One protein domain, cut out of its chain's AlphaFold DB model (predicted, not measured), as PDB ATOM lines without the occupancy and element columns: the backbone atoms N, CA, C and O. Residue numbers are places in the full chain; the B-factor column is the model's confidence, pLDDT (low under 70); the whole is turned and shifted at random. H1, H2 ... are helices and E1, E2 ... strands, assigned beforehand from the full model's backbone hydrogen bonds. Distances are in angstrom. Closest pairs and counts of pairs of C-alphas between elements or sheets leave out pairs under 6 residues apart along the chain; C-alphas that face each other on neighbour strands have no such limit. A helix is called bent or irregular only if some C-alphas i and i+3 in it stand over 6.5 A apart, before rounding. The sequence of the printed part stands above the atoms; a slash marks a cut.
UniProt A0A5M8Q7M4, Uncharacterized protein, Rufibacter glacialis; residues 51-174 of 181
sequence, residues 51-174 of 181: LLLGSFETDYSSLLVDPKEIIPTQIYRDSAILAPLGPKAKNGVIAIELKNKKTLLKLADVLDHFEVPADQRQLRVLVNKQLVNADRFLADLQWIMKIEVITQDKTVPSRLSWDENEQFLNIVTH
ATOM      1  N   LEU A  51      19.471 -42.724 -29.997       95.75
ATOM      2  CA  LEU A  51      20.188 -43.755 -29.253       95.75
ATOM      3  C   LEU A  51      19.201 -44.773 -28.679       95.75
ATOM      4  O   LEU A  51      18.173 -44.396 -28.116       95.75
ATOM      5  N   LEU A  52      19.532 -46.057 -28.797       96.19
ATOM      6  CA  LEU A  52      18.805 -47.152 -28.158       96.19
ATOM      7  C   LEU A  52      19.691 -47.810 -27.109       96.19
ATOM      8  O   LEU A  52      20.679 -48.449 -27.460       96.19
ATOM      9  N   LEU A  53      19.324 -47.678 -25.836       95.50
ATOM     10  CA  LEU A  53      19.962 -48.382 -24.727       95.50
ATOM     11  C   LEU A  53      19.008 -49.469 -24.223       95.50
ATOM     12  O   LEU A  53      18.085 -49.197 -23.451       95.50
ATOM     13  N   GLY A  54      19.198 -50.703 -24.689       91.88
ATOM     14  CA  GLY A  54      18.232 -51.779 -24.460       91.88
ATOM     15  C   GLY A  54      16.860 -51.419 -25.043       91.88
ATOM     16  O   GLY A  54      16.737 -51.183 -26.241       91.88
ATOM     17  N   SER A  55      15.832 -51.352 -24.195       92.00
ATOM     18  CA  SER A  55      14.472 -50.941 -24.580       92.00
ATOM     19  C   SER A  55      14.216 -49.434 -24.466       92.00
ATOM     20  O   SER A  55      13.088 -48.995 -24.690       92.00
ATOM     21  N   PHE A  56      15.207 -48.640 -24.054       95.25
ATOM     22  CA  PHE A  56      15.036 -47.206 -23.845       95.25
ATOM     23  C   PHE A  56      15.536 -46.396 -25.036       95.25
ATOM     24  O   PHE A  56      16.619 -46.636 -25.567       95.25
ATOM     25  N   GLU A  57      14.752 -45.390 -25.409       95.31
ATOM     26  CA  GLU A  57      15.121 -44.389 -26.401       95.31
ATOM     27  C   GLU A  57      15.718 -43.169 -25.706       95.31
ATOM     28  O   GLU A  57      15.124 -42.628 -24.772       95.31
ATOM     29  N   THR A  58      16.874 -42.712 -26.177       95.81
ATOM     30  CA  THR A  58      17.534 -41.526 -25.631       95.81
ATOM     31  C   THR A  58      18.263 -40.724 -26.711       95.81
ATOM     32  O   THR A  58      18.344 -41.131 -27.871       95.81
ATOM     33  N   ASP A  59      18.778 -39.561 -26.328       93.50
ATOM     34  CA  ASP A  59      19.590 -38.681 -27.164       93.50
ATOM     35  C   ASP A  59      20.891 -38.364 -26.418       93.50
ATOM     36  O   ASP A  59      20.907 -38.348 -25.189       93.50
ATOM     37  N   TYR A  60      21.967 -38.014 -27.129       90.44
ATOM     38  CA  TYR A  60      23.242 -37.652 -26.489       90.44
ATOM     39  C   TYR A  60      23.124 -36.527 -25.452       90.44
ATOM     40  O   TYR A  60      23.820 -36.553 -24.444       90.44
ATOM     41  N   SER A  61      22.252 -35.543 -25.681       91.88
ATOM     42  CA  SER A  61      22.027 -34.439 -24.741       91.88
ATOM     43  C   SER A  61      21.230 -34.852 -23.502       91.88
ATOM     44  O   SER A  61      21.308 -34.180 -22.482       91.88
ATOM     45  N   SER A  62      20.451 -35.930 -23.598       95.00
ATOM     46  CA  SER A  62      19.531 -36.396 -22.554       95.00
ATOM     47  C   SER A  62      20.090 -37.600 -21.776       95.00
ATOM     48  O   SER A  62      19.450 -38.067 -20.837       95.00
ATOM     49  N   LEU A  63      21.271 -38.102 -22.151       95.56
ATOM     50  CA  LEU A  63      21.939 -39.245 -21.535       95.56
ATOM     51  C   LEU A  63      23.112 -38.779 -20.656       95.56
ATOM     52  O   LEU A  63      24.148 -38.357 -21.170       95.56
ATOM     53  N   LEU A  64      22.975 -38.889 -19.332       95.12
ATOM     54  CA  LEU A  64      24.011 -38.508 -18.364       95.12
ATOM     55  C   LEU A  64      24.764 -39.740 -17.868       95.12
ATOM     56  O   LEU A  64      24.383 -40.392 -16.897       95.12
ATOM     57  N   VAL A  65      25.845 -40.064 -18.566       93.50
ATOM     58  CA  VAL A  65      26.725 -41.194 -18.266       93.50
ATOM     59  C   VAL A  65      28.151 -40.863 -18.705       93.50
ATOM     60  O   VAL A  65      28.339 -40.000 -19.562       93.50
ATOM     61  N   ASP A  66      29.160 -41.556 -18.166       91.31
ATOM     62  CA  ASP A  66      30.520 -41.452 -18.702       91.31
ATOM     63  C   ASP A  66      30.522 -41.921 -20.168       91.31
ATOM     64  O   ASP A  66      30.212 -43.089 -20.433       91.31
ATOM     65  N   PRO A  67      30.925 -41.079 -21.136       89.94
ATOM     66  CA  PRO A  67      31.035 -41.499 -22.528       89.94
ATOM     67  C   PRO A  67      31.953 -42.711 -22.726       89.94
ATOM     68  O   PRO A  67      31.755 -43.481 -23.663       89.94
ATOM     69  N   LYS A  68      32.945 -42.915 -21.846       91.19
ATOM     70  CA  LYS A  68      33.846 -44.079 -21.898       91.19
ATOM     71  C   LYS A  68      33.144 -45.394 -21.577       91.19
ATOM     72  O   LYS A  68      33.692 -46.454 -21.896       91.19
ATOM     73  N   GLU A  69      31.989 -45.348 -20.925       92.06
ATOM     74  CA  GLU A  69      31.197 -46.529 -20.593       92.06
ATOM     75  C   GLU A  69      30.228 -46.933 -21.700       92.06
ATOM     76  O   GLU A  69      29.758 -48.068 -21.687       92.06
ATOM     77  N   ILE A  70      29.963 -46.052 -22.665       94.12
ATOM     78  CA  ILE A  70      29.081 -46.335 -23.793       94.12
ATOM     79  C   ILE A  70      29.843 -47.167 -24.830       94.12
ATOM     80  O   ILE A  70      30.901 -46.767 -25.319       94.12
ATOM     81  N   ILE A  71      29.283 -48.315 -25.197       95.12
ATOM     82  CA  ILE A  71      29.745 -49.142 -26.309       95.12
ATOM     83  C   ILE A  71      28.669 -49.109 -27.397       95.12
ATOM     84  O   ILE A  71      27.562 -49.584 -27.152       95.12
ATOM     85  N   PRO A  72      28.953 -48.574 -28.597       94.31
ATOM     86  CA  PRO A  72      28.055 -48.739 -29.730       94.31
ATOM     87  C   PRO A  72      28.087 -50.199 -30.187       94.31
ATOM     88  O   PRO A  72      29.153 -50.734 -30.492       94.31
ATOM     89  N   THR A  73      26.926 -50.842 -30.235       95.75
ATOM     90  CA  THR A  73      26.796 -52.246 -30.645       95.75
ATOM     91  C   THR A  73      26.363 -52.368 -32.097       95.75
ATOM     92  O   THR A  73      26.887 -53.204 -32.830       95.75
ATOM     93  N   GLN A  74      25.449 -51.506 -32.544       95.00
ATOM     94  CA  GLN A  74      24.952 -51.528 -33.914       95.00
ATOM     95  C   GLN A  74      24.533 -50.140 -34.391       95.00
ATOM     96  O   GLN A  74      24.012 -49.330 -33.630       95.00
ATOM     97  N   ILE A  75      24.749 -49.869 -35.677       95.00
ATOM     98  CA  ILE A  75      24.363 -48.613 -36.319       95.00
ATOM     99  C   ILE A  75      23.399 -48.943 -37.454       95.00
ATOM    100  O   ILE A  75      23.767 -49.612 -38.419       95.00
ATOM    101  N   TYR A  76      22.176 -48.439 -37.354       93.94
ATOM    102  CA  TYR A  76      21.133 -48.594 -38.357       93.94
ATOM    103  C   TYR A  76      20.998 -47.301 -39.158       93.94
ATOM    104  O   TYR A  76      20.722 -46.233 -38.610       93.94
ATOM    105  N   ARG A  77      21.201 -47.404 -40.473       92.69
ATOM    106  CA  ARG A  77      21.048 -46.289 -41.425       92.69
ATOM    107  C   ARG A  77      20.038 -46.578 -42.529       92.69
ATOM    108  O   ARG A  77      19.622 -45.657 -43.221       92.69
ATOM    109  N   ASP A  78      19.665 -47.844 -42.701       92.81
ATOM    110  CA  ASP A  78      18.744 -48.258 -43.750       92.81
ATOM    111  C   ASP A  78      17.320 -47.790 -43.433       92.81
ATOM    112  O   ASP A  78      16.729 -48.168 -42.420       92.81
ATOM    113  N   SER A  79      16.756 -46.986 -44.331       89.75
ATOM    114  CA  SER A  79      15.396 -46.463 -44.222       89.75
ATOM    115  C   SER A  79      14.317 -47.540 -44.055       89.75
ATOM    116  O   SER A  79      13.342 -47.288 -43.350       89.75
ATOM    117  N   ALA A  80      14.480 -48.733 -44.639       92.19
ATOM    118  CA  ALA A  80      13.502 -49.814 -44.527       92.19
ATOM    119  C   ALA A  80      13.470 -50.398 -43.106       92.19
ATOM    120  O   ALA A  80      12.395 -50.644 -42.560       92.19
ATOM    121  N   ILE A  81      14.642 -50.546 -42.480       90.12
ATOM    122  CA  ILE A  81      14.777 -51.016 -41.092       90.12
ATOM    123  C   ILE A  81      14.252 -49.961 -40.111       90.12
ATOM    124  O   ILE A  81      13.685 -50.294 -39.074       90.12
ATOM    125  N   LEU A  82      14.428 -48.679 -40.438       92.69
ATOM    126  CA  LEU A  82      14.060 -47.558 -39.573       92.69
ATOM    127  C   LEU A  82      12.597 -47.119 -39.708       92.69
ATOM    128  O   LEU A  82      12.092 -46.434 -38.817       92.69
ATOM    129  N   ALA A  83      11.899 -47.516 -40.777       90.75
ATOM    130  CA  ALA A  83      10.512 -47.127 -41.029       90.75
ATOM    131  C   ALA A  83       9.556 -47.398 -39.842       90.75
ATOM    132  O   ALA A  83       8.784 -46.493 -39.508       90.75
ATOM    133  N   PRO A  84       9.629 -48.545 -39.132       91.75
ATOM    134  CA  PRO A  84       8.776 -48.809 -37.969       91.75
ATOM    135  C   PRO A  84       9.020 -47.864 -36.782       91.75
ATOM    136  O   PRO A  84       8.125 -47.657 -35.968       91.75
ATOM    137  N   LEU A  85      10.213 -47.268 -36.676       88.25
ATOM    138  CA  LEU A  85      10.566 -46.333 -35.600       88.25
ATOM    139  C   LEU A  85      10.054 -44.908 -35.869       88.25
ATOM    140  O   LEU A  85      10.088 -44.055 -34.977       88.25
ATOM    141  N   GLY A  86       9.548 -44.639 -37.072       90.50
ATOM    142  CA  GLY A  86       8.908 -43.379 -37.429       90.50
ATOM    143  C   GLY A  86       9.870 -42.185 -37.546       90.50
ATOM    144  O   GLY A  86      11.089 -42.345 -37.647       90.50
ATOM    145  N   PRO A  87       9.345 -40.943 -37.524       90.62
ATOM    146  CA  PRO A  87      10.110 -39.739 -37.873       90.62
ATOM    147  C   PRO A  87      11.341 -39.466 -36.999       90.62
ATOM    148  O   PRO A  87      12.277 -38.802 -37.437       90.62
ATOM    149  N   LYS A  88      11.357 -39.977 -35.764       88.75
ATOM    150  CA  LYS A  88      12.473 -39.825 -34.818       88.75
ATOM    151  C   LYS A  88      13.743 -40.567 -35.242       88.75
ATOM    152  O   LYS A  88      14.823 -40.165 -34.831       88.75
ATOM    153  N   ALA A  89      13.624 -41.602 -36.073       91.31
ATOM    154  CA  ALA A  89      14.752 -42.382 -36.580       91.31
ATOM    155  C   ALA A  89      15.307 -41.851 -37.913       91.31
ATOM    156  O   ALA A  89      16.206 -42.456 -38.491       91.31
ATOM    157  N   LYS A  90      14.804 -40.715 -38.418       90.69
ATOM    158  CA  LYS A  90      15.188 -40.159 -39.727       90.69
ATOM    159  C   LYS A  90      16.699 -39.937 -39.881       90.69
ATOM    160  O   LYS A  90      17.219 -40.062 -40.983       90.69
ATOM    161  N   ASN A  91      17.393 -39.631 -38.786       90.69
ATOM    162  CA  ASN A  91      18.834 -39.363 -38.779       90.69
ATOM    163  C   ASN A  91      19.676 -40.612 -38.460       90.69
ATOM    164  O   ASN A  91      20.863 -40.503 -38.158       90.69
ATOM    165  N   GLY A  92      19.071 -41.798 -38.522       92.81
ATOM    166  CA  GLY A  92      19.691 -43.051 -38.116       92.81
ATOM    167  C   GLY A  92      19.464 -43.372 -36.643       92.81
ATOM    168  O   GLY A  92      18.987 -42.549 -35.854       92.81
ATOM    169  N   VAL A  93      19.808 -44.605 -36.288       95.31
ATOM    170  CA  VAL A  93      19.685 -45.135 -34.929       95.31
ATOM    171  C   VAL A  93      20.980 -45.831 -34.546       95.31
ATOM    172  O   VAL A  93      21.527 -46.604 -35.333       95.31
ATOM    173  N   ILE A  94      21.469 -45.578 -33.339       96.00
ATOM    174  CA  ILE A  94      22.632 -46.259 -32.775       96.00
ATOM    175  C   ILE A  94      22.162 -47.058 -31.564       96.00
ATOM    176  O   ILE A  94      21.732 -46.481 -30.567       96.00
ATOM    177  N   ALA A  95      22.257 -48.382 -31.646       96.38
ATOM    178  CA  ALA A  95      22.148 -49.238 -30.479       96.38
ATOM    179  C   ALA A  95      23.441 -49.137 -29.668       96.38
ATOM    180  O   ALA A  95      24.547 -49.245 -30.209       96.38
ATOM    181  N   ILE A  96      23.286 -48.888 -28.376       96.56
ATOM    182  CA  ILE A  96      24.364 -48.725 -27.415       96.56
ATOM    183  C   ILE A  96      24.141 -49.647 -26.219       96.56
ATOM    184  O   ILE A  96      23.013 -50.002 -25.879       96.56
ATOM    185  N   GLU A  97      25.231 -49.995 -25.551       96.31
ATOM    186  CA  GLU A  97      25.245 -50.706 -24.277       96.31
ATOM    187  C   GLU A  97      26.197 -50.014 -23.298       96.31
ATOM    188  O   GLU A  97      27.107 -49.287 -23.704       96.31
ATOM    189  N   LEU A  98      26.001 -50.243 -21.998       95.25
ATOM    190  CA  LEU A  98      26.920 -49.773 -20.961       95.25
ATOM    191  C   LEU A  98      27.868 -50.894 -20.539       95.25
ATOM    192  O   LEU A  98      27.411 -51.975 -20.166       95.25
ATOM    193  N   LYS A  99      29.174 -50.599 -20.474       94.19
ATOM    194  CA  LYS A  99      30.220 -51.524 -19.987       94.19
ATOM    195  C   LYS A  99      29.864 -52.180 -18.657       94.19
ATOM    196  O   LYS A  99      29.985 -53.389 -18.505       94.19
ATOM    197  N   ASN A 100      29.404 -51.368 -17.710       90.12
ATOM    198  CA  ASN A 100      29.211 -51.784 -16.324       90.12
ATOM    199  C   ASN A 100      27.776 -52.249 -16.024       90.12
ATOM    200  O   ASN A 100      27.462 -52.488 -14.863       90.12
ATOM    201  N   LYS A 101      26.894 -52.350 -17.036       86.25
ATOM    202  CA  LYS A 101      25.460 -52.703 -16.889       86.25
ATOM    203  C   LYS A 101      24.750 -51.977 -15.734       86.25
ATOM    204  O   LYS A 101      23.831 -52.513 -15.117       86.25
ATOM    205  N   LYS A 102      25.191 -50.758 -15.422       89.69
ATOM    206  CA  LYS A 102      24.626 -49.966 -14.335       89.69
ATOM    207  C   LYS A 102      23.200 -49.545 -14.667       89.69
ATOM    208  O   LYS A 102      22.846 -49.365 -15.832       89.69
ATOM    209  N   THR A 103      22.397 -49.385 -13.624       92.19
ATOM    210  CA  THR A 103      21.014 -48.932 -13.770       92.19
ATOM    211  C   THR A 103      21.017 -47.426 -13.992       92.19
ATOM    212  O   THR A 103      21.532 -46.687 -13.158       92.19
ATOM    213  N   LEU A 104      20.467 -46.983 -15.121       96.19
ATOM    214  CA  LEU A 104      20.172 -45.572 -15.348       96.19
ATOM    215  C   LEU A 104      18.749 -45.276 -14.888       96.19
ATOM    216  O   LEU A 104      17.848 -46.095 -15.075       96.19
ATOM    217  N   LEU A 105      18.558 -44.095 -14.319       97.31
ATOM    218  CA  LEU A 105      17.272 -43.625 -13.829       97.31
ATOM    219  C   LEU A 105      16.604 -42.705 -14.844       97.31
ATOM    220  O   LEU A 105      17.280 -41.961 -15.562       97.31
ATOM    221  N   LYS A 106      15.268 -42.742 -14.886       97.69
ATOM    222  CA  LYS A 106      14.487 -41.772 -15.657       97.69
ATOM    223  C   LYS A 106      14.424 -40.444 -14.920       97.69
ATOM    224  O   LYS A 106      14.713 -40.359 -13.729       97.69
ATOM    225  N   LEU A 107      13.978 -39.406 -15.628       97.38
ATOM    226  CA  LEU A 107      13.827 -38.078 -15.044       97.38
ATOM    227  C   LEU A 107      12.976 -38.109 -13.770       97.38
ATOM    228  O   LEU A 107      13.410 -37.563 -12.769       97.38
ATOM    229  N   ALA A 108      11.813 -38.768 -13.787       97.19
ATOM    230  CA  ALA A 108      10.926 -38.830 -12.623       97.19
ATOM    231  C   ALA A 108      11.645 -39.362 -11.369       97.19
ATOM    232  O   ALA A 108      11.633 -38.690 -10.342       97.19
ATOM    233  N   ASP A 109      12.359 -40.484 -11.499       97.69
ATOM    234  CA  ASP A 109      13.101 -41.106 -10.396       97.69
ATOM    235  C   ASP A 109      14.248 -40.210  -9.899       97.69
ATOM    236  O   ASP A 109      14.541 -40.151  -8.706       97.69
ATOM    237  N   VAL A 110      14.897 -39.478 -10.811       97.56
ATOM    238  CA  VAL A 110      15.913 -38.478 -10.459       97.56
ATOM    239  C   VAL A 110      15.287 -37.321  -9.679       97.56
ATOM    240  O   VAL A 110      15.824 -36.916  -8.653       97.56
ATOM    241  N   LEU A 111      14.145 -36.795 -10.121       97.56
ATOM    242  CA  LEU A 111      13.454 -35.710  -9.418       97.56
ATOM    243  C   LEU A 111      12.960 -36.143  -8.034       97.56
ATOM    244  O   LEU A 111      12.992 -35.335  -7.108       97.56
ATOM    245  N   ASP A 112      12.547 -37.402  -7.887       97.81
ATOM    246  CA  ASP A 112      12.213 -37.995  -6.591       97.81
ATOM    247  C   ASP A 112      13.441 -38.094  -5.683       97.81
ATOM    248  O   ASP A 112      13.372 -37.697  -4.522       97.81
ATOM    249  N   HIS A 113      14.581 -38.548  -6.212       97.44
ATOM    250  CA  HIS A 113      15.825 -38.674  -5.448       97.44
ATOM    251  C   HIS A 113      16.334 -37.335  -4.891       97.44
ATOM    252  O   HIS A 113      16.857 -37.290  -3.783       97.44
ATOM    253  N   PHE A 114      16.181 -36.249  -5.653       97.31
ATOM    254  CA  PHE A 114      16.575 -34.894  -5.245       97.31
ATOM    255  C   PHE A 114      15.441 -34.111  -4.559       97.31
ATOM    256  O   PHE A 114      15.570 -32.902  -4.378       97.31
ATOM    257  N   GLU A 115      14.337 -34.779  -4.202       97.50
ATOM    258  CA  GLU A 115      13.194 -34.197  -3.483       97.50
ATOM    259  C   GLU A 115      12.606 -32.945  -4.162       97.50
ATOM    260  O   GLU A 115      12.173 -31.993  -3.510       97.50
ATOM    261  N   VAL A 116      12.569 -32.929  -5.500       97.31
ATOM    262  CA  VAL A 116      12.074 -31.773  -6.258       97.31
ATOM    263  C   VAL A 116      10.556 -31.627  -6.062       97.31
ATOM    264  O   VAL A 116       9.812 -32.574  -6.372       97.31
ATOM    265  N   PRO A 117      10.069 -30.455  -5.599       97.62
ATOM    266  CA  PRO A 117       8.649 -30.189  -5.380       97.62
ATOM    267  C   PRO A 117       7.785 -30.422  -6.626       97.62
ATOM    268  O   PRO A 117       8.204 -30.146  -7.750       97.62
ATOM    269  N   ALA A 118       6.561 -30.927  -6.436       95.44
ATOM    270  CA  ALA A 118       5.673 -31.328  -7.533       95.44
ATOM    271  C   ALA A 118       5.318 -30.176  -8.494       95.44
ATOM    272  O   ALA A 118       5.211 -30.391  -9.701       95.44
ATOM    273  N   ASP A 119       5.204 -28.954  -7.978       95.69
ATOM    274  CA  ASP A 119       4.976 -27.719  -8.736       95.69
ATOM    275  C   ASP A 119       6.156 -27.341  -9.648       95.69
ATOM    276  O   ASP A 119       5.975 -26.621 -10.629       95.69
ATOM    277  N   GLN A 120       7.355 -27.865  -9.389       95.75
ATOM    278  CA  GLN A 120       8.547 -27.615 -10.205       95.75
ATOM    279  C   GLN A 120       8.799 -28.712 -11.248       95.75
ATOM    280  O   GLN A 120       9.552 -28.503 -12.199       95.75
ATOM    281  N   ARG A 121       8.147 -29.876 -11.134       95.31
ATOM    282  CA  ARG A 121       8.358 -31.021 -12.051       95.31
ATOM    283  C   ARG A 121       7.800 -30.801 -13.455       95.31
ATOM    284  O   ARG A 121       8.182 -31.498 -14.387       95.31
ATOM    285  N   GLN A 122       6.900 -29.834 -13.597       95.12
ATOM    286  CA  GLN A 122       6.321 -29.403 -14.870       95.12
ATOM    287  C   GLN A 122       7.197 -28.397 -15.630       95.12
ATOM    288  O   GLN A 122       6.905 -28.077 -16.784       95.12
ATOM    289  N   LEU A 123       8.258 -27.884 -14.997       95.06
ATOM    290  CA  LEU A 123       9.187 -26.964 -15.640       95.06
ATOM    291  C   LEU A 123       9.993 -27.689 -16.719       95.06
ATOM    292  O   LEU A 123      10.293 -28.881 -16.633       95.06
ATOM    293  N   ARG A 124      10.398 -26.937 -17.742       95.31
ATOM    294  CA  ARG A 124      11.279 -27.459 -18.787       95.31
ATOM    295  C   ARG A 124      12.646 -27.772 -18.191       95.31
ATOM    296  O   ARG A 124      13.217 -26.958 -17.464       95.31
ATOM    297  N   VAL A 125      13.169 -28.944 -18.536       95.81
ATOM    298  CA  VAL A 125      14.423 -29.448 -17.979       95.81
ATOM    299  C   VAL A 125      15.608 -29.014 -18.825       95.81
ATOM    300  O   VAL A 125      15.620 -29.150 -20.052       95.81
ATOM    301  N   LEU A 126      16.625 -28.513 -18.138       95.00
ATOM    302  CA  LEU A 126      17.931 -28.189 -18.671       95.00
ATOM    303  C   LEU A 126      18.972 -29.100 -18.021       95.00
ATOM    304  O   LEU A 126      18.876 -29.420 -16.840       95.00
ATOM    305  N   VAL A 127      20.004 -29.461 -18.768       94.44
ATOM    306  CA  VAL A 127      21.238 -30.041 -18.235       94.44
ATOM    307  C   VAL A 127      22.353 -29.057 -18.519       94.44
ATOM    308  O   VAL A 127      22.595 -28.722 -19.677       94.44
ATOM    309  N   ASN A 128      23.032 -28.566 -17.484       93.06
ATOM    310  CA  ASN A 128      24.082 -27.549 -17.625       93.06
ATOM    311  C   ASN A 128      23.638 -26.357 -18.499       93.06
ATOM    312  O   ASN A 128      24.378 -25.901 -19.374       93.06
ATOM    313  N   LYS A 129      22.413 -25.864 -18.269       91.94
ATOM    314  CA  LYS A 129      21.754 -24.783 -19.028       91.94
ATOM    315  C   LYS A 129      21.434 -25.110 -20.498       91.94
ATOM    316  O   LYS A 129      21.059 -24.213 -21.248       91.94
ATOM    317  N   GLN A 130      21.551 -26.367 -20.923       90.81
ATOM    318  CA  GLN A 130      21.149 -26.825 -22.255       90.81
ATOM    319  C   GLN A 130      19.803 -27.538 -22.184       90.81
ATOM    320  O   GLN A 130      19.607 -28.402 -21.340       90.81
ATOM    321  N   LEU A 131      18.874 -27.182 -23.070       92.38
ATOM    322  CA  LEU A 131      17.546 -27.792 -23.110       92.38
ATOM    323  C   LEU A 131      17.627 -29.258 -23.541       92.38
ATOM    324  O   LEU A 131      18.230 -29.569 -24.569       92.38
ATOM    325  N   VAL A 132      16.987 -30.138 -22.770       94.00
ATOM    326  CA  VAL A 132      16.965 -31.583 -23.027       94.00
ATOM    327  C   VAL A 132      15.542 -32.096 -23.209       94.00
ATOM    328  O   VAL A 132      14.566 -31.422 -22.879       94.00
ATOM    329  N   ASN A 133      15.420 -33.307 -23.751       93.44
ATOM    330  CA  ASN A 133      14.135 -33.972 -23.889       93.44
ATOM    331  C   ASN A 133      13.851 -34.819 -22.640       93.44
ATOM    332  O   ASN A 133      14.507 -35.836 -22.417       93.44
ATOM    333  N   ALA A 134      12.860 -34.398 -21.850       94.88
ATOM    334  CA  ALA A 134      12.471 -35.040 -20.596       94.88
ATOM    335  C   ALA A 134      12.068 -36.519 -20.762       94.88
ATOM    336  O   ALA A 134      12.454 -37.351 -19.944       94.88
ATOM    337  N   ASP A 135      11.375 -36.869 -21.851       94.62
ATOM    338  CA  ASP A 135      10.890 -38.238 -22.102       94.62
ATOM    339  C   ASP A 135      12.021 -39.221 -22.436       94.62
ATOM    340  O   ASP A 135      11.866 -40.438 -22.333       94.62
ATOM    341  N   ARG A 136      13.163 -38.679 -22.862       95.56
ATOM    342  CA  ARG A 136      14.360 -39.407 -23.297       95.56
ATOM    343  C   ARG A 136      15.496 -39.318 -22.292       95.56
ATOM    344  O   ARG A 136      16.617 -39.735 -22.584       95.56
ATOM    345  N   PHE A 137      15.225 -38.732 -21.134       97.25
ATOM    346  CA  PHE A 137      16.227 -38.504 -20.120       97.25
ATOM    347  C   PHE A 137      16.573 -39.804 -19.397       97.25
ATOM    348  O   PHE A 137      15.695 -40.482 -18.857       97.25
ATOM    349  N   LEU A 138      17.862 -40.117 -19.370       97.38
ATOM    350  CA  LEU A 138      18.434 -41.230 -18.626       97.38
ATOM    351  C   LEU A 138      19.703 -40.747 -17.943       97.38
ATOM    352  O   LEU A 138      20.568 -40.163 -18.596       97.38
ATOM    353  N   ALA A 139      19.846 -41.011 -16.651       96.81
ATOM    354  CA  ALA A 139      21.004 -40.543 -15.906       96.81
ATOM    355  C   ALA A 139      21.521 -41.558 -14.897       96.81
ATOM    356  O   ALA A 139      20.765 -42.301 -14.272       96.81
ATOM    357  N   ASP A 140      22.832 -41.531 -14.712       95.56
ATOM    358  CA  ASP A 140      23.481 -42.037 -13.517       95.56
ATOM    359  C   ASP A 140      23.489 -40.932 -12.450       95.56
ATOM    360  O   ASP A 140      23.957 -39.818 -12.702       95.56
ATOM    361  N   LEU A 141      22.982 -41.240 -11.254       94.81
ATOM    362  CA  LEU A 141      22.935 -40.300 -10.131       94.81
ATOM    363  C   LEU A 141      24.317 -39.755  -9.769       94.81
ATOM    364  O   LEU A 141      24.427 -38.590  -9.404       94.81
ATOM    365  N   GLN A 142      25.374 -40.554  -9.935       93.62
ATOM    366  CA  GLN A 142      26.744 -40.133  -9.628       93.62
ATOM    367  C   GLN A 142      27.227 -38.968 -10.498       93.62
ATOM    368  O   GLN A 142      28.216 -38.317 -10.169       93.62
ATOM    369  N   TRP A 143      26.553 -38.707 -11.619       92.62
ATOM    370  CA  TRP A 143      26.872 -37.597 -12.510       92.62
ATOM    371  C   TRP A 143      26.125 -36.315 -12.162       92.62
ATOM    372  O   TRP A 143      26.527 -35.250 -12.630       92.62
ATOM    373  N   ILE A 144      25.079 -36.384 -11.341       95.50
ATOM    374  CA  ILE A 144      24.262 -35.230 -10.976       95.50
ATOM    375  C   ILE A 144      24.776 -34.660  -9.658       95.50
ATOM    376  O   ILE A 144      24.762 -35.319  -8.627       95.50
ATOM    377  N   MET A 145      25.207 -33.402  -9.694       95.81
ATOM    378  CA  MET A 145      25.706 -32.694  -8.520       95.81
ATOM    379  C   MET A 145      24.560 -32.072  -7.720       95.81
ATOM    380  O   MET A 145      24.537 -32.158  -6.497       95.81
ATOM    381  N   LYS A 146      23.629 -31.402  -8.409       97.00
ATOM    382  CA  LYS A 146      22.440 -30.785  -7.808       97.00
ATOM    383  C   LYS A 146      21.402 -30.439  -8.871       97.00
ATOM    384  O   LYS A 146      21.730 -30.341 -10.055       97.00
ATOM    385  N   ILE A 147      20.178 -30.175  -8.431       97.50
ATOM    386  CA  ILE A 147      19.098 -29.637  -9.258       97.50
ATOM    387  C   ILE A 147      18.709 -28.269  -8.698       97.50
ATOM    388  O   ILE A 147      18.563 -28.109  -7.489       97.50
ATOM    389  N   GLU A 148      18.590 -27.271  -9.564       97.00
ATOM    390  CA  GLU A 148      18.240 -25.903  -9.182       97.00
ATOM    391  C   GLU A 148      17.231 -25.305 -10.162       97.00
ATOM    392  O   GLU A 148      17.230 -25.630 -11.348       97.00
ATOM    393  N   VAL A 149      16.379 -24.404  -9.677       97.00
ATOM    394  CA  VAL A 149      15.483 -23.628 -10.536       97.00
ATOM    395  C   VAL A 149      16.207 -22.363 -10.976       97.00
ATOM    396  O   VAL A 149      16.711 -21.611 -10.141       97.00
ATOM    397  N   ILE A 150      16.257 -22.123 -12.283       94.88
ATOM    398  CA  ILE A 150      16.877 -20.928 -12.861       94.88
ATOM    399  C   ILE A 150      15.890 -20.181 -13.746       94.88
ATOM    400  O   ILE A 150      15.015 -20.778 -14.370       94.88
ATOM    401  N   THR A 151      16.067 -18.870 -13.843       93.56
ATOM    402  CA  THR A 151      15.439 -18.042 -14.877       93.56
ATOM    403  C   THR A 151      16.423 -17.833 -16.018       93.56
ATOM    404  O   THR A 151      17.643 -17.914 -15.836       93.56
ATOM    405  N   GLN A 152      15.912 -17.571 -17.215       81.69
ATOM    406  CA  GLN A 152      16.784 -17.347 -18.356       81.69
ATOM    407  C   GLN A 152      17.617 -16.065 -18.174       81.69
ATOM    408  O   GLN A 152      17.088 -14.996 -17.879       81.69
ATOM    409  N   ASP A 153      18.928 -16.167 -18.385       79.69
ATOM    410  CA  ASP A 153      19.815 -15.007 -18.370       79.69
ATOM    411  C   ASP A 153      19.577 -14.143 -19.625       79.69
ATOM    412  O   ASP A 153      19.485 -14.642 -20.753       79.69
ATOM    413  N   LYS A 154      19.431 -12.830 -19.417       75.94
ATOM    414  CA  LYS A 154      19.154 -11.839 -20.468       75.94
ATOM    415  C   LYS A 154      20.371 -11.567 -21.353       75.94
ATOM    416  O   LYS A 154      20.220 -11.023 -22.442       75.94
ATOM    417  N   THR A 155      21.564 -11.924 -20.888       72.88
ATOM    418  CA  THR A 155      22.832 -11.646 -21.575       72.88
ATOM    419  C   THR A 155      23.233 -12.731 -22.577       72.88
ATOM    420  O   THR A 155      24.151 -12.526 -23.371       72.88
ATOM    421  N   VAL A 156      22.543 -13.879 -22.587       73.12
ATOM    422  CA  VAL A 156      22.859 -14.998 -23.486       73.12
ATOM    423  C   VAL A 156      22.235 -14.749 -24.864       73.12
ATOM    424  O   VAL A 156      21.031 -14.500 -24.945       73.12
ATOM    425  N   PRO A 157      22.996 -14.860 -25.968       69.81
ATOM    426  CA  PRO A 157      22.481 -14.572 -27.311       69.81
ATOM    427  C   PRO A 157      21.374 -15.537 -27.768       69.81
ATOM    428  O   PRO A 157      20.572 -15.198 -28.633       69.81
ATOM    429  N   SER A 158      21.311 -16.743 -27.197       76.56
ATOM    430  CA  SER A 158      20.276 -17.736 -27.491       76.56
ATOM    431  C   SER A 158      19.141 -17.667 -26.469       76.56
ATOM    432  O   SER A 158      19.324 -18.055 -25.312       76.56
ATOM    433  N   ARG A 159      17.957 -17.224 -26.908       80.69
ATOM    434  CA  ARG A 159      16.744 -17.191 -26.080       80.69
ATOM    435  C   ARG A 159      16.045 -18.556 -26.043       80.69
ATOM    436  O   ARG A 159      15.739 -19.103 -27.098       80.69
ATOM    437  N   LEU A 160      15.777 -19.094 -24.850       83.69
ATOM    438  CA  LEU A 160      15.015 -20.338 -24.639       83.69
ATOM    439  C   LEU A 160      13.502 -20.093 -24.529       83.69
ATOM    440  O   LEU A 160      12.714 -20.990 -24.853       83.69
ATOM    441  N   SER A 161      13.111 -18.898 -24.080       85.56
ATOM    442  CA  SER A 161      11.733 -18.414 -24.032       85.56
ATOM    443  C   SER A 161      11.635 -16.912 -24.299       85.56
ATOM    444  O   SER A 161      12.584 -16.156 -24.100       85.56
ATOM    445  N   TRP A 162      10.464 -16.478 -24.759       83.94
ATOM    446  CA  TRP A 162      10.105 -15.065 -24.860       83.94
ATOM    447  C   TRP A 162       9.675 -14.465 -23.520       83.94
ATOM    448  O   TRP A 162       9.700 -13.244 -23.385       83.94
ATOM    449  N   ASP A 163       9.304 -15.303 -22.548       87.44
ATOM    450  CA  ASP A 163       9.001 -14.877 -21.187       87.44
ATOM    451  C   ASP A 163      10.291 -14.828 -20.356       87.44
ATOM    452  O   ASP A 163      10.971 -15.833 -20.151       87.44
ATOM    453  N   GLU A 164      10.643 -13.629 -19.888       84.81
ATOM    454  CA  GLU A 164      11.842 -13.389 -19.078       84.81
ATOM    455  C   GLU A 164      11.729 -13.972 -17.667       84.81
ATOM    456  O   GLU A 164      12.748 -14.155 -16.999       84.81
ATOM    457  N   ASN A 165      10.505 -14.267 -17.226       88.94
ATOM    458  CA  ASN A 165      10.225 -14.854 -15.924       88.94
ATOM    459  C   ASN A 165      10.007 -16.372 -16.004       88.94
ATOM    460  O   ASN A 165       9.726 -16.987 -14.974       88.94
ATOM    461  N   GLU A 166      10.136 -16.990 -17.189       92.75
ATOM    462  CA  GLU A 166      10.011 -18.443 -17.318       92.75
ATOM    463  C   GLU A 166      11.104 -19.129 -16.497       92.75
ATOM    464  O   GLU A 166      12.304 -18.853 -16.629       92.75
ATOM    465  N   GLN A 167      10.656 -20.025 -15.623       94.81
ATOM    466  CA  GLN A 167      11.516 -20.836 -14.786       94.81
ATOM    467  C   GLN A 167      11.827 -22.160 -15.474       94.81
ATOM    468  O   GLN A 167      10.991 -22.769 -16.142       94.81
ATOM    469  N   PHE A 168      13.051 -22.620 -15.265       95.69
ATOM    470  CA  PHE A 168      13.568 -23.861 -15.808       95.69
ATOM    471  C   PHE A 168      14.184 -24.685 -14.692       95.69
ATOM    472  O   PHE A 168      14.817 -24.142 -13.786       95.69
ATOM    473  N   LEU A 169      14.054 -26.002 -14.796       96.75
ATOM    474  CA  LEU A 169      14.713 -26.923 -13.888       96.75
ATOM    475  C   LEU A 169      16.083 -27.286 -14.459       96.75
ATOM    476  O   LEU A 169      16.173 -27.981 -15.466       96.75
ATOM    477  N   ASN A 170      17.157 -26.807 -13.843       96.62
ATOM    478  CA  ASN A 170      18.522 -27.038 -14.291       96.62
ATOM    479  C   ASN A 170      19.197 -28.138 -13.467       96.62
ATOM    480  O   ASN A 170      19.474 -27.976 -12.279       96.62
ATOM    481  N   ILE A 171      19.507 -29.244 -14.130       96.75
ATOM    482  CA  ILE A 171      20.311 -30.340 -13.603       96.75
ATOM    483  C   ILE A 171      21.780 -29.976 -13.822       96.75
ATOM    484  O   ILE A 171      22.261 -29.892 -14.958       96.75
ATOM    485  N   VAL A 172      22.498 -29.738 -12.728       95.94
ATOM    486  CA  VAL A 172      23.931 -29.441 -12.748       95.94
ATOM    487  C   VAL A 172      24.689 -30.742 -12.575       95.94
ATOM    488  O   VAL A 172      24.521 -31.434 -11.571       95.94
ATOM    489  N   THR A 173      25.539 -31.077 -13.538       94.88
ATOM    490  CA  THR A 173      26.343 -32.300 -13.474       94.88
ATOM    491  C   THR A 173      27.731 -32.022 -12.921       94.88
ATOM    492  O   THR A 173      28.226 -30.896 -13.011       94.88
ATOM    493  N   HIS A 174      28.414 -33.060 -12.441       89.44
ATOM    494  CA  HIS A 174      29.859 -33.008 -12.251       89.44
ATOM    495  C   HIS A 174      30.505 -32.734 -13.610       89.44
ATOM    496  O   HIS A 174      30.612 -33.611 -14.466       89.44
TER     497      HIS A 174
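Overview. This is residues 51 to 174 of the 181 residues of an uncharacterized protein of Rufibacter glacialis (UniProt A0A5M8Q7M4). Two lobes stand end to end: one is a twisted sheet of four strands, E2, E1, E4 and E3, with the irregular helix H1 at one end of it, and the other is a sheet of three strands, E5, E7 and E6, with the short helix H2 beside it. Between the lobes, short pairings of residues 63 to 64 and 105 to 106 with 138 to 139 bring the links together, and a long loop, residues 152 to 166, lies at the end away from H1. The printed part has 124 residues, with E1, E2, E3, H1, E4, H2, E5, E6 and E7 along the chain; both sheets are mixed, and the class is mixed, helices and strands, with under half of the residues in named elements. It is only just compact, close to loose, with a radius of gyration of the C-alphas of 16.1 A and spans of 45 by 32 by 25 A.

Along the chain. E1, residues 51 to 53, begins with C-alpha 51 at (20.188, -43.755, -29.253), and E2 is residues 56 to 58. E3, residues 70 to 76, is 16.7 A long. H1, residues 79 to 89, is irregular: C-alphas 84 and 87 are 9.2 A apart. E4, residues 93 to 98, measures 16.4 A; H2 is residues 107 to 113, and E5 residues 124 to 127. E6, residues 144 to 151, measures 19.7 A, and E7, residues 167 to 173, 18.8 A, ending with C-alpha 173 at (26.343, -32.300, -13.474).

Arrangement. E1 and E2 form a hairpin, with N 51 and O 58 2.9 A apart, within hydrogen-bond range. E1 is parallel to E4, with N 52 and O 94 at 2.9 A. E4 and E3 are antiparallel at 156 degrees, with N 71 and O 97 at 2.8 A. From edge to edge of this sheet the strands' lines turn by 92 degrees. H1 only grazes it, with residues 81 to 89; the C-alphas of Tyr 76 and Leu 82, the closest of E3 and H1, are 7.3 A apart. The strands of this sheet are apart from E5, E6 and E7. E6 and E7 form a hairpin, with N 148 and O 170 at 2.9 A, and E5 is parallel to E7, with N 126 and O 169 at 2.8 A. H2 only grazes that sheet, with residues 107 to 111. In H2 every O i to N i+4 pair is within hydrogen-bond range; in H1 1 of 7 is, beside 4 of 8 O i to N i+3 pairs.

Size, cuts and confidence. The two C-alphas farthest apart, those of Ala 80 and Thr 155, are 45.5 A apart. The printed part has no cut. The links E2 to E3, E5 to E6 and E6 to E7 are long. The mean pLDDT of the printed part is 92.7, and residue 157 is under 70.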